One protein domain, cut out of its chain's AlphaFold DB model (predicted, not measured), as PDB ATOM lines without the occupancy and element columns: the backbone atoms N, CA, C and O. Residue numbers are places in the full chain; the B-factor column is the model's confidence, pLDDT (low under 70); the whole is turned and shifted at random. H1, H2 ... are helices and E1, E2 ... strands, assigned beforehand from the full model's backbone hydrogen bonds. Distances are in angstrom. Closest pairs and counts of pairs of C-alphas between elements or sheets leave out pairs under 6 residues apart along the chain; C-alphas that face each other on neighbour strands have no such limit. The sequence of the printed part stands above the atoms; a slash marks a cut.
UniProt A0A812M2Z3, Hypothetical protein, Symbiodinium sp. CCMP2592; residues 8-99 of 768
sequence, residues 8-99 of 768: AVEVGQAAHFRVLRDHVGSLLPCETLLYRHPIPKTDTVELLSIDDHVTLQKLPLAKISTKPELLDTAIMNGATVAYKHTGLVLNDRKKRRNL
ATOM      1  N   ALA A   8     149.865 178.898 196.633       62.34
ATOM      2  CA  ALA A   8     149.937 179.505 197.966       62.34
ATOM      3  C   ALA A   8     148.940 180.661 198.142       62.34
ATOM      4  O   ALA A   8     148.436 180.866 199.245       62.34
ATOM      5  N   VAL A   9     148.672 181.406 197.068       67.06
ATOM      6  CA  VAL A   9     147.761 182.557 197.061       67.06
ATOM      7  C   VAL A   9     146.316 182.084 197.203       67.06
ATOM      8  O   VAL A   9     145.579 182.582 198.049       67.06
ATOM      9  N   GLU A  10     145.944 181.067 196.435       70.88
ATOM     10  CA  GLU A  10     144.619 180.458 196.396       70.88
ATOM     11  C   GLU A  10     144.297 179.777 197.725       70.88
ATOM     12  O   GLU A  10     143.229 180.003 198.288       70.88
ATOM     13  N   VAL A  11     145.238 178.999 198.275       70.69
ATOM     14  CA  VAL A  11     145.047 178.358 199.584       70.69
ATOM     15  C   VAL A  11     145.005 179.392 200.703       70.69
ATOM     16  O   VAL A  11     144.198 179.252 201.619       70.69
ATOM     17  N   GLY A  12     145.835 180.437 200.631       71.75
ATOM     18  CA  GLY A  12     145.780 181.553 201.572       71.75
ATOM     19  C   GLY A  12     144.395 182.197 201.579       71.75
ATOM     20  O   GLY A  12     143.724 182.207 202.608       71.75
ATOM     21  N   GLN A  13     143.921 182.642 200.416       81.19
ATOM     22  CA  GLN A  13     142.608 183.269 200.287       81.19
ATOM     23  C   GLN A  13     141.466 182.336 200.713       81.19
ATOM     24  O   GLN A  13     140.573 182.769 201.437       81.19
ATOM     25  N   ALA A  14     141.498 181.055 200.328       76.75
ATOM     26  CA  ALA A  14     140.481 180.074 200.712       76.75
ATOM     27  C   ALA A  14     140.455 179.809 202.228       76.75
ATOM     28  O   ALA A  14     139.382 179.673 202.816       76.75
ATOM     29  N   ALA A  15     141.620 179.780 202.880       80.06
ATOM     30  CA  ALA A  15     141.708 179.638 204.330       80.06
ATOM     31  C   ALA A  15     141.115 180.860 205.047       80.06
ATOM     32  O   ALA A  15     140.288 180.698 205.945       80.06
ATOM     33  N   HIS A  16     141.473 182.078 204.623       82.88
ATOM     34  CA  HIS A  16     140.887 183.309 205.167       82.88
ATOM     35  C   HIS A  16     139.376 183.369 204.931       82.88
ATOM     36  O   HIS A  16     138.630 183.686 205.858       82.88
ATOM     37  N   PHE A  17     138.930 182.999 203.729       85.88
ATOM     38  CA  PHE A  17     137.522 182.894 203.370       85.88
ATOM     39  C   PHE A  17     136.774 181.971 204.340       85.88
ATOM     40  O   PHE A  17     135.771 182.377 204.919       85.88
ATOM     41  N   ARG A  18     137.278 180.750 204.572       83.81
ATOM     42  CA  ARG A  18     136.603 179.760 205.423       83.81
ATOM     43  C   ARG A  18     136.528 180.201 206.882       83.81
ATOM     44  O   ARG A  18     135.487 180.034 207.504       83.81
ATOM     45  N   VAL A  19     137.594 180.804 207.412       84.69
ATOM     46  CA  VAL A  19     137.605 181.334 208.787       84.69
ATOM     47  C   VAL A  19     136.546 182.421 208.966       84.69
ATOM     48  O   VAL A  19     135.803 182.394 209.945       84.69
ATOM     49  N   LEU A  20     136.461 183.360 208.024       87.31
ATOM     50  CA  LEU A  20     135.467 184.433 208.055       87.31
ATOM     51  C   LEU A  20     134.044 183.879 207.892       87.31
ATOM     52  O   LEU A  20     133.150 184.226 208.661       87.31
ATOM     53  N   ARG A  21     133.845 182.949 206.956       85.25
ATOM     54  CA  ARG A  21     132.545 182.328 206.695       85.25
ATOM     55  C   ARG A  21     132.011 181.562 207.907       85.25
ATOM     56  O   ARG A  21     130.896 181.827 208.340       85.25
ATOM     57  N   ASP A  22     132.813 180.666 208.475       84.31
ATOM     58  CA  ASP A  22     132.362 179.732 209.515       84.31
ATOM     59  C   ASP A  22     132.234 180.384 210.895       84.31
ATOM     60  O   ASP A  22     131.320 180.060 211.650       84.31
ATOM     61  N   HIS A  23     133.153 181.289 211.248       83.62
ATOM     62  CA  HIS A  23     133.197 181.870 212.593       83.62
ATOM     63  C   HIS A  23     132.513 183.236 212.701       83.62
ATOM     64  O   HIS A  23     132.178 183.647 213.810       83.62
ATOM     65  N   VAL A  24     132.331 183.951 211.585       87.19
ATOM     66  CA  VAL A  24     131.707 185.287 211.566       87.19
ATOM     67  C   VAL A  24     130.357 185.274 210.852       87.19
ATOM     68  O   VAL A  24     129.513 186.114 211.146       87.19
ATOM     69  N   GLY A  25     130.132 184.337 209.925       85.75
ATOM     70  CA  GLY A  25     128.969 184.368 209.036       85.75
ATOM     71  C   GLY A  25     129.063 185.451 207.954       85.75
ATOM     72  O   GLY A  25     128.051 185.779 207.341       85.75
ATOM     73  N   SER A  26     130.256 186.014 207.726       87.50
ATOM     74  CA  SER A  26     130.492 187.068 206.735       87.50
ATOM     75  C   SER A  26     130.842 186.489 205.357       87.50
ATOM     76  O   SER A  26     130.777 185.272 205.143       87.50
ATOM     77  N   LEU A  27     131.176 187.357 204.401       85.06
ATOM     78  CA  LEU A  27     131.363 187.043 202.986       85.06
ATOM     79  C   LEU A  27     130.118 186.347 202.433       85.06
ATOM     80  O   LEU A  27     130.183 185.207 202.003       85.06
ATOM     81  N   LEU A  28     128.942 186.969 202.509       85.06
ATOM     82  CA  LEU A  28     127.721 186.386 201.937       85.06
ATOM     83  C   LEU A  28     127.722 186.494 200.403       85.06
ATOM     84  O   LEU A  28     128.140 187.527 199.882       85.06
ATOM     85  N   PRO A  29     127.213 185.499 199.647       76.56
ATOM     86  CA  PRO A  29     127.148 185.574 198.182       76.56
ATOM     87  C   PRO A  29     126.421 186.810 197.650       76.56
ATOM     88  O   PRO A  29     126.801 187.358 196.622       76.56
ATOM     89  N   CYS A  30     125.399 187.278 198.368       77.25
ATOM     90  CA  CYS A  30     124.643 188.475 198.012       77.25
ATOM     91  C   CYS A  30     125.325 189.795 198.403       77.25
ATOM     92  O   CYS A  30     124.829 190.837 197.994       77.25
ATOM     93  N   GLU A  31     126.416 189.750 199.173       83.94
ATOM     94  CA  GLU A  31     127.154 190.909 199.704       83.94
ATOM     95  C   GLU A  31     128.627 190.915 199.259       83.94
ATOM     96  O   GLU A  31     129.324 191.906 199.431       83.94
ATOM     97  N   THR A  32     129.134 189.839 198.655       86.81
ATOM     98  CA  THR A  32     130.549 189.716 198.274       86.81
ATOM     99  C   THR A  32     130.760 190.136 196.828       86.81
ATOM    100  O   THR A  32     130.141 189.593 195.913       86.81
ATOM    101  N   LEU A  33     131.678 191.075 196.593       83.12
ATOM    102  CA  LEU A  33     132.065 191.451 195.238       83.12
ATOM    103  C   LEU A  33     133.001 190.392 194.646       83.12
ATOM    104  O   LEU A  33     134.123 190.208 195.119       83.12
ATOM    105  N   LEU A  34     132.559 189.742 193.570       73.44
ATOM    106  CA  LEU A  34     133.327 188.711 192.875       73.44
ATOM    107  C   LEU A  34     133.650 189.119 191.435       73.44
ATOM    108  O   LEU A  34     132.852 189.739 190.728       73.44
ATOM    109  N   TYR A  35     134.842 188.743 190.979       64.06
ATOM    110  CA  TYR A  35     135.268 188.984 189.604       64.06
ATOM    111  C   TYR A  35     134.365 188.227 188.618       64.06
ATOM    112  O   TYR A  35     134.216 187.019 188.738       64.06
ATOM    113  N   ARG A  36     133.807 188.933 187.620       57.28
ATOM    114  CA  ARG A  36     132.839 188.412 186.620       57.28
ATOM    115  C   ARG A  36     131.470 187.997 187.174       57.28
ATOM    116  O   ARG A  36     130.722 187.321 186.477       57.28
ATOM    117  N   HIS A  37     131.121 188.437 188.377       58.62
ATOM    118  CA  HIS A  37     129.759 188.327 188.891       58.62
ATOM    119  C   HIS A  37     129.075 189.700 188.892       58.62
ATOM    120  O   HIS A  37     129.761 190.731 188.871       58.62
ATOM    121  N   PRO A  38     127.731 189.739 188.905       61.50
ATOM    122  CA  PRO A  38     126.995 190.967 189.167       61.50
ATOM    123  C   PRO A  38     127.455 191.613 190.478       61.50
ATOM    124  O   PRO A  38     127.772 190.926 191.449       61.50
ATOM    125  N   ILE A  39     127.480 192.946 190.506       68.56
ATOM    126  CA  ILE A  39     127.796 193.688 191.730       68.56
ATOM    127  C   ILE A  39     126.665 193.451 192.749       68.56
ATOM    128  O   ILE A  39     125.494 193.580 192.375       68.56
ATOM    129  N   PRO A  40     126.985 193.140 194.019       76.12
ATOM    130  CA  PRO A  40     126.007 193.080 195.102       76.12
ATOM    131  C   PRO A  40     125.097 194.314 195.151       76.12
ATOM    132  O   PRO A  40     125.576 195.449 195.130       76.12
ATOM    133  N   LYS A  41     123.777 194.103 195.228       74.38
ATOM    134  CA  LYS A  41     122.771 195.185 195.327       74.38
ATOM    135  C   LYS A  41     122.474 195.603 196.776       74.38
ATOM    136  O   LYS A  41     121.551 196.376 197.020       74.38
ATOM    137  N   THR A  42     123.222 195.068 197.731       83.44
ATOM    138  CA  THR A  42     123.092 195.332 199.165       83.44
ATOM    139  C   THR A  42     123.774 196.640 199.555       83.44
ATOM    140  O   THR A  42     124.644 197.152 198.851       83.44
ATOM    141  N   ASP A  43     123.396 197.195 200.709       88.69
ATOM    142  CA  ASP A  43     124.074 198.378 201.253       88.69
ATOM    143  C   ASP A  43     125.451 198.039 201.857       88.69
ATOM    144  O   ASP A  43     126.243 198.943 202.111       88.69
ATOM    145  N   THR A  44     125.763 196.756 202.049       90.94
ATOM    146  CA  THR A  44     127.060 196.272 202.540       90.94
ATOM    147  C   THR A  44     127.724 195.416 201.474       90.94
ATOM    148  O   THR A  44     127.103 194.483 200.964       90.94
ATOM    149  N   VAL A  45     128.975 195.734 201.139       91.31
ATOM    150  CA  VAL A  45     129.779 194.997 200.158       91.31
ATOM    151  C   VAL A  45     131.095 194.549 200.783       91.31
ATOM    152  O   VAL A  45     131.865 195.372 201.272       91.31
ATOM    153  N   GLU A  46     131.389 193.258 200.734       92.81
ATOM    154  CA  GLU A  46     132.642 192.673 201.205       92.81
ATOM    155  C   GLU A  46     133.571 192.300 200.045       92.81
ATOM    156  O   GLU A  46     133.139 191.872 198.972       92.81
ATOM    157  N   LEU A  47     134.872 192.450 200.274       91.38
ATOM    158  CA  LEU A  47     135.940 192.055 199.370       91.38
ATOM    159  C   LEU A  47     137.004 191.298 200.162       91.38
ATOM    160  O   LEU A  47     137.359 191.688 201.276       91.38
ATOM    161  N   LEU A  48     137.553 190.248 199.562       87.69
ATOM    162  CA  LEU A  48     138.678 189.505 200.115       87.69
ATOM    163  C   LEU A  48     139.730 189.303 199.026       87.69
ATOM    164  O   LEU A  48     139.441 188.716 197.983       87.69
ATOM    165  N   SER A  49     140.949 189.771 199.278       87.12
ATOM    166  CA  SER A  49     142.111 189.495 198.434       87.12
ATOM    167  C   SER A  49     143.222 188.925 199.300       87.12
ATOM    168  O   SER A  49     143.846 189.653 200.065       87.12
ATOM    169  N   ILE A  50     143.462 187.617 199.194       83.81
ATOM    170  CA  ILE A  50     144.406 186.890 200.055       83.81
ATOM    171  C   ILE A  50     144.037 187.058 201.542       83.81
ATOM    172  O   ILE A  50     143.087 186.425 201.999       83.81
ATOM    173  N   ASP A  51     144.767 187.892 202.280       83.06
ATOM    174  CA  ASP A  51     144.567 188.230 203.688       83.06
ATOM    175  C   ASP A  51     143.922 189.615 203.897       83.06
ATOM    176  O   ASP A  51     143.500 189.935 205.011       83.06
ATOM    177  N   ASP A  52     143.786 190.423 202.838       86.38
ATOM    178  CA  ASP A  52     143.139 191.735 202.876       86.38
ATOM    179  C   ASP A  52     141.608 191.589 202.805       86.38
ATOM    180  O   ASP A  52     141.017 191.474 201.728       86.38
ATOM    181  N   HIS A  53     140.961 191.621 203.974       90.12
ATOM    182  CA  HIS A  53     139.501 191.670 204.127       90.12
ATOM    183  C   HIS A  53     139.014 193.118 204.246       90.12
ATOM    184  O   HIS A  53     139.416 193.857 205.153       90.12
ATOM    185  N   VAL A  54     138.146 193.524 203.320       91.75
ATOM    186  CA  VAL A  54     137.593 194.877 203.234       91.75
ATOM    187  C   VAL A  54     136.073 194.820 203.218       91.75
ATOM    188  O   VAL A  54     135.485 194.036 202.481       91.75
ATOM    189  N   THR A  55     135.439 195.712 203.971       92.56
ATOM    190  CA  THR A  55     133.989 195.904 203.949       92.56
ATOM    191  C   THR A  55     133.676 197.360 203.629       92.56
ATOM    192  O   THR A  55     134.264 198.276 204.207       92.56
ATOM    193  N   LEU A  56     132.766 197.570 202.684       91.94
ATOM    194  CA  LEU A  56     132.238 198.864 202.278       91.94
ATOM    195  C   LEU A  56     130.781 198.951 202.726       91.94
ATOM    196  O   LEU A  56     129.963 198.120 202.340       91.94
ATOM    197  N   GLN A  57     130.458 199.972 203.514       92.25
ATOM    198  CA  GLN A  57     129.102 200.232 203.985       92.25
ATOM    199  C   GLN A  57     128.563 201.500 203.334       92.25
ATOM    200  O   GLN A  57     129.111 202.593 203.496       92.25
ATOM    201  N   LYS A  58     127.450 201.368 202.622       90.19
ATOM    202  CA  LYS A  58     126.661 202.489 202.130       90.19
ATOM    203  C   LYS A  58     125.818 203.042 203.274       90.19
ATOM    204  O   LYS A  58     125.127 202.303 203.970       90.19
ATOM    205  N   LEU A  59     125.868 204.360 203.449       89.38
ATOM    206  CA  LEU A  59     125.035 205.087 204.400       89.38
ATOM    207  C   LEU A  59     124.648 206.470 203.853       89.38
ATOM    208  O   LEU A  59     125.401 207.053 203.067       89.38
ATOM    209  N   PRO A  60     123.505 207.038 204.279       89.00
ATOM    210  CA  PRO A  60     123.163 208.425 203.978       89.00
ATOM    211  C   PRO A  60     124.211 209.401 204.528       89.00
ATOM    212  O   PRO A  60     124.631 209.270 205.678       89.00
ATOM    213  N   LEU A  61     124.562 210.434 203.751       88.12
ATOM    214  CA  LEU A  61     125.564 211.442 204.141       88.12
ATOM    215  C   LEU A  61     125.255 212.096 205.502       88.12
ATOM    216  O   LEU A  61     126.162 212.311 206.303       88.12
ATOM    217  N   ALA A  62     123.973 212.340 205.800       90.00
ATOM    218  CA  ALA A  62     123.525 212.928 207.066       90.00
ATOM    219  C   ALA A  62     123.860 212.074 208.305       90.00
ATOM    220  O   ALA A  62     123.951 212.605 209.407       90.00
ATOM    221  N   LYS A  63     124.061 210.761 208.134       87.06
ATOM    222  CA  LYS A  63     124.368 209.812 209.217       87.06
ATOM    223  C   LYS A  63     125.870 209.551 209.387       87.06
ATOM    224  O   LYS A  63     126.257 208.751 210.231       87.06
ATOM    225  N   ILE A  64     126.739 210.211 208.616       84.94
ATOM    226  CA  ILE A  64     128.197 210.035 208.737       84.94
ATOM    227  C   ILE A  64     128.716 210.564 210.081       84.94
ATOM    228  O   ILE A  64     129.557 209.925 210.715       84.94
ATOM    229  N   SER A  65     128.215 211.718 210.535       84.00
ATOM    230  CA  SER A  65     128.661 212.364 211.779       84.00
ATOM    231  C   SER A  65     128.375 211.515 213.018       84.00
ATOM    232  O   SER A  65     129.158 211.533 213.965       84.00
ATOM    233  N   THR A  66     127.293 210.735 212.985       84.44
ATOM    234  CA  THR A  66     126.872 209.867 214.088       84.44
ATOM    235  C   THR A  66     127.679 208.574 214.187       84.44
ATOM    236  O   THR A  66     127.516 207.869 215.174       84.44
ATOM    237  N   LYS A  67     128.532 208.258 213.193       84.06
ATOM    238  CA  LYS A  67     129.354 207.030 213.118       84.06
ATOM    239  C   LYS A  67     128.594 205.777 213.593       84.06
ATOM    240  O   LYS A  67     129.020 205.145 214.559       84.06
ATOM    241  N   PRO A  68     127.442 205.462 212.973       86.62
ATOM    242  CA  PRO A  68     126.603 204.365 213.428       86.62
ATOM    243  C   PRO A  68     127.352 203.041 213.291       86.62
ATOM    244  O   PRO A  68     128.012 202.808 212.280       86.62
ATOM    245  N   GLU A  69     127.217 202.167 214.286       88.00
ATOM    246  CA  GLU A  69     127.665 200.785 214.155       88.00
ATOM    247  C   GLU A  69     126.676 200.045 213.249       88.00
ATOM    248  O   GLU A  69     125.510 199.854 213.597       88.00
ATOM    249  N   LEU A  70     127.134 199.697 212.048       89.44
ATOM    250  CA  LEU A  70     126.363 198.969 211.044       89.44
ATOM    251  C   LEU A  70     126.972 197.577 210.822       89.44
ATOM    252  O   LEU A  70     127.822 197.112 211.589       89.44
ATOM    253  N   LEU A  71     126.494 196.881 209.788       88.50
ATOM    254  CA  LEU A  71     126.881 195.503 209.505       88.50
ATOM    255  C   LEU A  71     128.396 195.365 209.282       88.50
ATOM    256  O   LEU A  71     128.992 194.395 209.743       88.50
ATOM    257  N   ASP A  72     129.041 196.362 208.676       91.19
ATOM    258  CA  ASP A  72     130.501 196.423 208.543       91.19
ATOM    259  C   ASP A  72     131.240 196.351 209.886       91.19
ATOM    260  O   ASP A  72     132.230 195.632 210.026       91.19
ATOM    261  N   THR A  73     130.743 197.056 210.899       90.88
ATOM    262  CA  THR A  73     131.331 197.079 212.239       90.88
ATOM    263  C   THR A  73     131.196 195.709 212.896       90.88
ATOM    264  O   THR A  73     132.172 195.196 213.452       90.88
ATOM    265  N   ALA A  74     130.027 195.076 212.767       90.56
ATOM    266  CA  ALA A  74     129.787 193.723 213.263       90.56
ATOM    267  C   ALA A  74     130.698 192.688 212.577       90.56
ATOM    268  O   ALA A  74     131.390 191.937 213.268       90.56
ATOM    269  N   ILE A  75     130.777 192.708 211.240       91.81
ATOM    270  CA  ILE A  75     131.637 191.822 210.439       91.81
ATOM    271  C   ILE A  75     133.100 191.968 210.860       91.81
ATOM    272  O   ILE A  75     133.778 190.988 211.168       91.81
ATOM    273  N   MET A  76     133.601 193.201 210.935       91.62
ATOM    274  CA  MET A  76     135.012 193.450 211.208       91.62
ATOM    275  C   MET A  76     135.414 193.192 212.672       91.62
ATOM    276  O   MET A  76     136.583 192.877 212.952       91.62
ATOM    277  N   ASN A  77     134.474 193.315 213.614       90.62
ATOM    278  CA  ASN A  77     134.658 192.897 215.004       90.62
ATOM    279  C   ASN A  77     134.661 191.368 215.114       90.62
ATOM    280  O   ASN A  77     135.578 190.808 215.719       90.62
ATOM    281  N   GLY A  78     133.716 190.696 214.456       90.19
ATOM    282  CA  GLY A  78     133.662 189.239 214.377       90.19
ATOM    283  C   GLY A  78     134.924 188.645 213.750       90.19
ATOM    284  O   GLY A  78     135.526 187.745 214.332       90.19
ATOM    285  N   ALA A  79     135.425 189.227 212.656       90.12
ATOM    286  CA  ALA A  79     136.693 188.840 212.034       90.12
ATOM    287  C   ALA A  79     137.870 188.930 213.016       90.12
ATOM    288  O   ALA A  79     138.732 188.051 213.058       90.12
ATOM    289  N   THR A  80     137.892 189.961 213.869       88.94
ATOM    290  CA  THR A  80     138.940 190.113 214.890       88.94
ATOM    291  C   THR A  80     138.906 188.982 215.920       88.94
ATOM    292  O   THR A  80     139.963 188.513 216.343       88.94
ATOM    293  N   VAL A  81     137.712 188.541 216.320       89.62
ATOM    294  CA  VAL A  81     137.528 187.417 217.249       89.62
ATOM    295  C   VAL A  81     137.888 186.091 216.573       89.62
ATOM    296  O   VAL A  81     138.664 185.320 217.136       89.62
ATOM    297  N   ALA A  82     137.410 185.863 215.348       87.75
ATOM    298  CA  ALA A  82     137.659 184.649 214.575       87.75
ATOM    299  C   ALA A  82     139.153 184.414 214.311       87.75
ATOM    300  O   ALA A  82     139.661 183.319 214.544       87.75
ATOM    301  N   TYR A  83     139.891 185.448 213.897       88.25
ATOM    302  CA  TYR A  83     141.331 185.324 213.669       88.25
ATOM    303  C   TYR A  83     142.121 185.077 214.958       88.25
ATOM    304  O   TYR A  83     143.052 184.276 214.956       88.25
ATOM    305  N   LYS A  84     141.725 185.689 216.084       86.25
ATOM    306  CA  LYS A  84     142.330 185.379 217.391       86.25
ATOM    307  C   LYS A  84     142.067 183.931 217.804       86.25
ATOM    308  O   LYS A  84     142.976 183.278 218.306       86.25
ATOM    309  N   HIS A  85     140.851 183.434 217.578       83.88
ATOM    310  CA  HIS A  85     140.469 182.060 217.897       83.88
ATOM    311  C   HIS A  85     141.289 181.028 217.109       83.88
ATOM    312  O   HIS A  85     141.717 180.026 217.671       83.88
ATOM    313  N   THR A  86     141.578 181.299 215.833       82.88
ATOM    314  CA  THR A  86     142.372 180.411 214.967       82.88
ATOM    315  C   THR A  86     143.889 180.595 215.102       82.88
ATOM    316  O   THR A  86     144.657 179.945 214.393       82.88
ATOM    317  N   GLY A  87     144.350 181.455 216.021       80.81
ATOM    318  CA  GLY A  87     145.773 181.703 216.271       80.81
ATOM    319  C   GLY A  87     146.463 182.592 215.227       80.81
ATOM    320  O   GLY A  87     147.692 182.645 215.185       80.81
ATOM    321  N   LEU A  88     145.702 183.303 214.388       80.69
ATOM    322  CA  LEU A  88     146.228 184.243 213.400       80.69
ATOM    323  C   LEU A  88     146.489 185.616 214.042       80.69
ATOM    324  O   LEU A  88     145.597 186.268 214.588       80.69
ATOM    325  N   VAL A  89     147.742 186.074 213.966       74.06
ATOM    326  CA  VAL A  89     148.169 187.351 214.555       74.06
ATOM    327  C   VAL A  89     147.725 188.511 213.668       74.06
ATOM    328  O   VAL A  89     148.288 188.757 212.601       74.06
ATOM    329  N   LEU A  90     146.735 189.268 214.136       72.19
ATOM    330  CA  LEU A  90     146.304 190.501 213.486       72.19
ATOM    331  C   LEU A  90     147.253 191.656 213.807       72.19
ATOM    332  O   LEU A  90     147.570 191.917 214.964       72.19
ATOM    333  N   ASN A  91     147.651 192.406 212.781       76.00
ATOM    334  CA  ASN A  91     148.426 193.627 212.967       76.00
ATOM    335  C   ASN A  91     147.492 194.820 213.215       76.00
ATOM    336  O   ASN A  91     146.909 195.370 212.279       76.00
ATOM    337  N   ASP A  92     147.386 195.256 214.470       73.75
ATOM    338  CA  ASP A  92     146.506 196.367 214.850       73.75
ATOM    339  C   ASP A  92     146.867 197.697 214.168       73.75
ATOM    340  O   ASP A  92     145.979 198.499 213.891       73.75
ATOM    341  N   ARG A  93     148.136 197.917 213.787       71.94
ATOM    342  CA  ARG A  93     148.552 199.138 213.067       71.94
ATOM    343  C   ARG A  93     148.032 199.195 211.629       71.94
ATOM    344  O   ARG A  93     147.950 200.280 211.060       71.94
ATOM    345  N   LYS A  94     147.708 198.043 211.033       74.38
ATOM    346  CA  LYS A  94     147.155 197.954 209.673       74.38
ATOM    347  C   LYS A  94     145.630 198.077 209.643       74.38
ATOM    348  O   LYS A  94     145.068 198.289 208.571       74.38
ATOM    349  N   LYS A  95     144.950 197.993 210.793       80.06
ATOM    350  CA  LYS A  95     143.492 198.126 210.858       80.06
ATOM    351  C   LYS A  95     143.081 199.555 210.522       80.06
ATOM    352  O   LYS A  95     143.473 200.517 211.179       80.06
ATOM    353  N   ARG A  96     142.246 199.683 209.497       85.62
ATOM    354  CA  ARG A  96     141.553 200.920 209.142       85.62
ATOM    355  C   ARG A  96     140.053 200.707 209.355       85.62
ATOM    356  O   ARG A  96     139.527 199.644 209.026       85.62
ATOM    357  N   ARG A  97     139.382 201.680 209.970       85.75
ATOM    358  CA  ARG A  97     137.944 201.655 210.292       85.75
ATOM    359  C   ARG A  97     137.352 203.029 210.018       85.75
ATOM    360  O   ARG A  97     138.057 204.022 210.195       85.75
ATOM    361  N   ASN A  98     136.080 203.075 209.622       86.19
ATOM    362  CA  ASN A  98     135.325 204.318 209.427       86.19
ATOM    363  C   ASN A  98     136.031 205.327 208.502       86.19
ATOM    364  O   ASN A  98     136.003 206.536 208.741       86.19
ATOM    365  N   LEU A  99     136.711 204.827 207.464       90.00
ATOM    366  CA  LEU A  99     137.351 205.675 206.465       90.00
ATOM    367  C   LEU A  99     136.337 206.056 205.388       90.00
ATOM    368  O   LEU A  99     135.767 205.191 204.734       90.00
TER     369      LEU A  99
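What this domain is: This is residues 8 to 99 of the 768 residues of the protein "Hypothetical protein" of Symbiodinium sp. CCMP2592 (UniProt A0A812M2Z3). A small two-stranded hairpin, E1 and E2, has two helices over one of its faces: H2 packs mainly on the E2 side, H1 packs with E1, and the last residues of H1 meet H2 nearly at a right angle. Long loops join this small core, and after H2 the printed part folds back along that helix in a tail, residues 86 to 99. The printed part has 92 residues with two named helices and two named strands, in the order H1, E1, E2, H2; the sheet's order is E1 - E2, antiparallel. The class is mixed, helices and strands, though under half of the residues, 44 of 92, are in named elements. The whole is compact, with a radius of gyration of the C-alphas of 13.6 A and spans of 43 by 32 by 20 A.

How they stand to each other: E1, residues 44 to 49, and E2, residues 52 to 57, are antiparallel neighbours in a hairpin, with 166 degrees between their directions. N 47 and O 54 are 2.8 A apart and N 54 and O 47 are 2.9 A apart, both within hydrogen-bond range. H2, residues 71 to 85, comes nearest to E2 at the C-alphas of Thr 55 and Asp 72, 5.8 A apart. The closest C-alphas of E1 and H2 are those of Thr 44 and Asp 72, at 6.9 A. H1, residues 8 to 24, comes closest to E1 at the C-alphas of Gln 13 and Ser 49, 6.5 A apart. H1 and E2 are near each other, with 6 pairs of C-alphas within 10 A. H1 touches H2 with residues 19 to 24 alone; the closest C-alphas are those of Val 24 and Gly 78, at 5.2 A. Their lines are only just about perpendicular, at 71 degrees. In H1 and H2 every O i to N i+4 pair is within hydrogen-bond range.

Where its parts are: E1 measures 17.0 A from first to last C-alpha and begins at C-alpha 44, (127.060, 196.272, 202.540). E2 measures 16.4 A. H1 measures 23.5 A from C-alpha 8 at (149.937, 179.505, 197.966). H2 measures 20.9 A and ends at C-alpha 85, (140.469, 182.060, 217.897).

The domain as a whole: The two C-alphas farthest apart, those of Ala 8 and Ala 62, are 43.6 A apart. The printed part, residues 8 to 99, has no cut. The link from E1 to E2 is tight; the links from H1 to E1, 19 residues, and from E2 to H2, 13 residues, are long. The mean pLDDT of the printed part is 83.1; residues 8 to 9 and 35 to 39 are under 70.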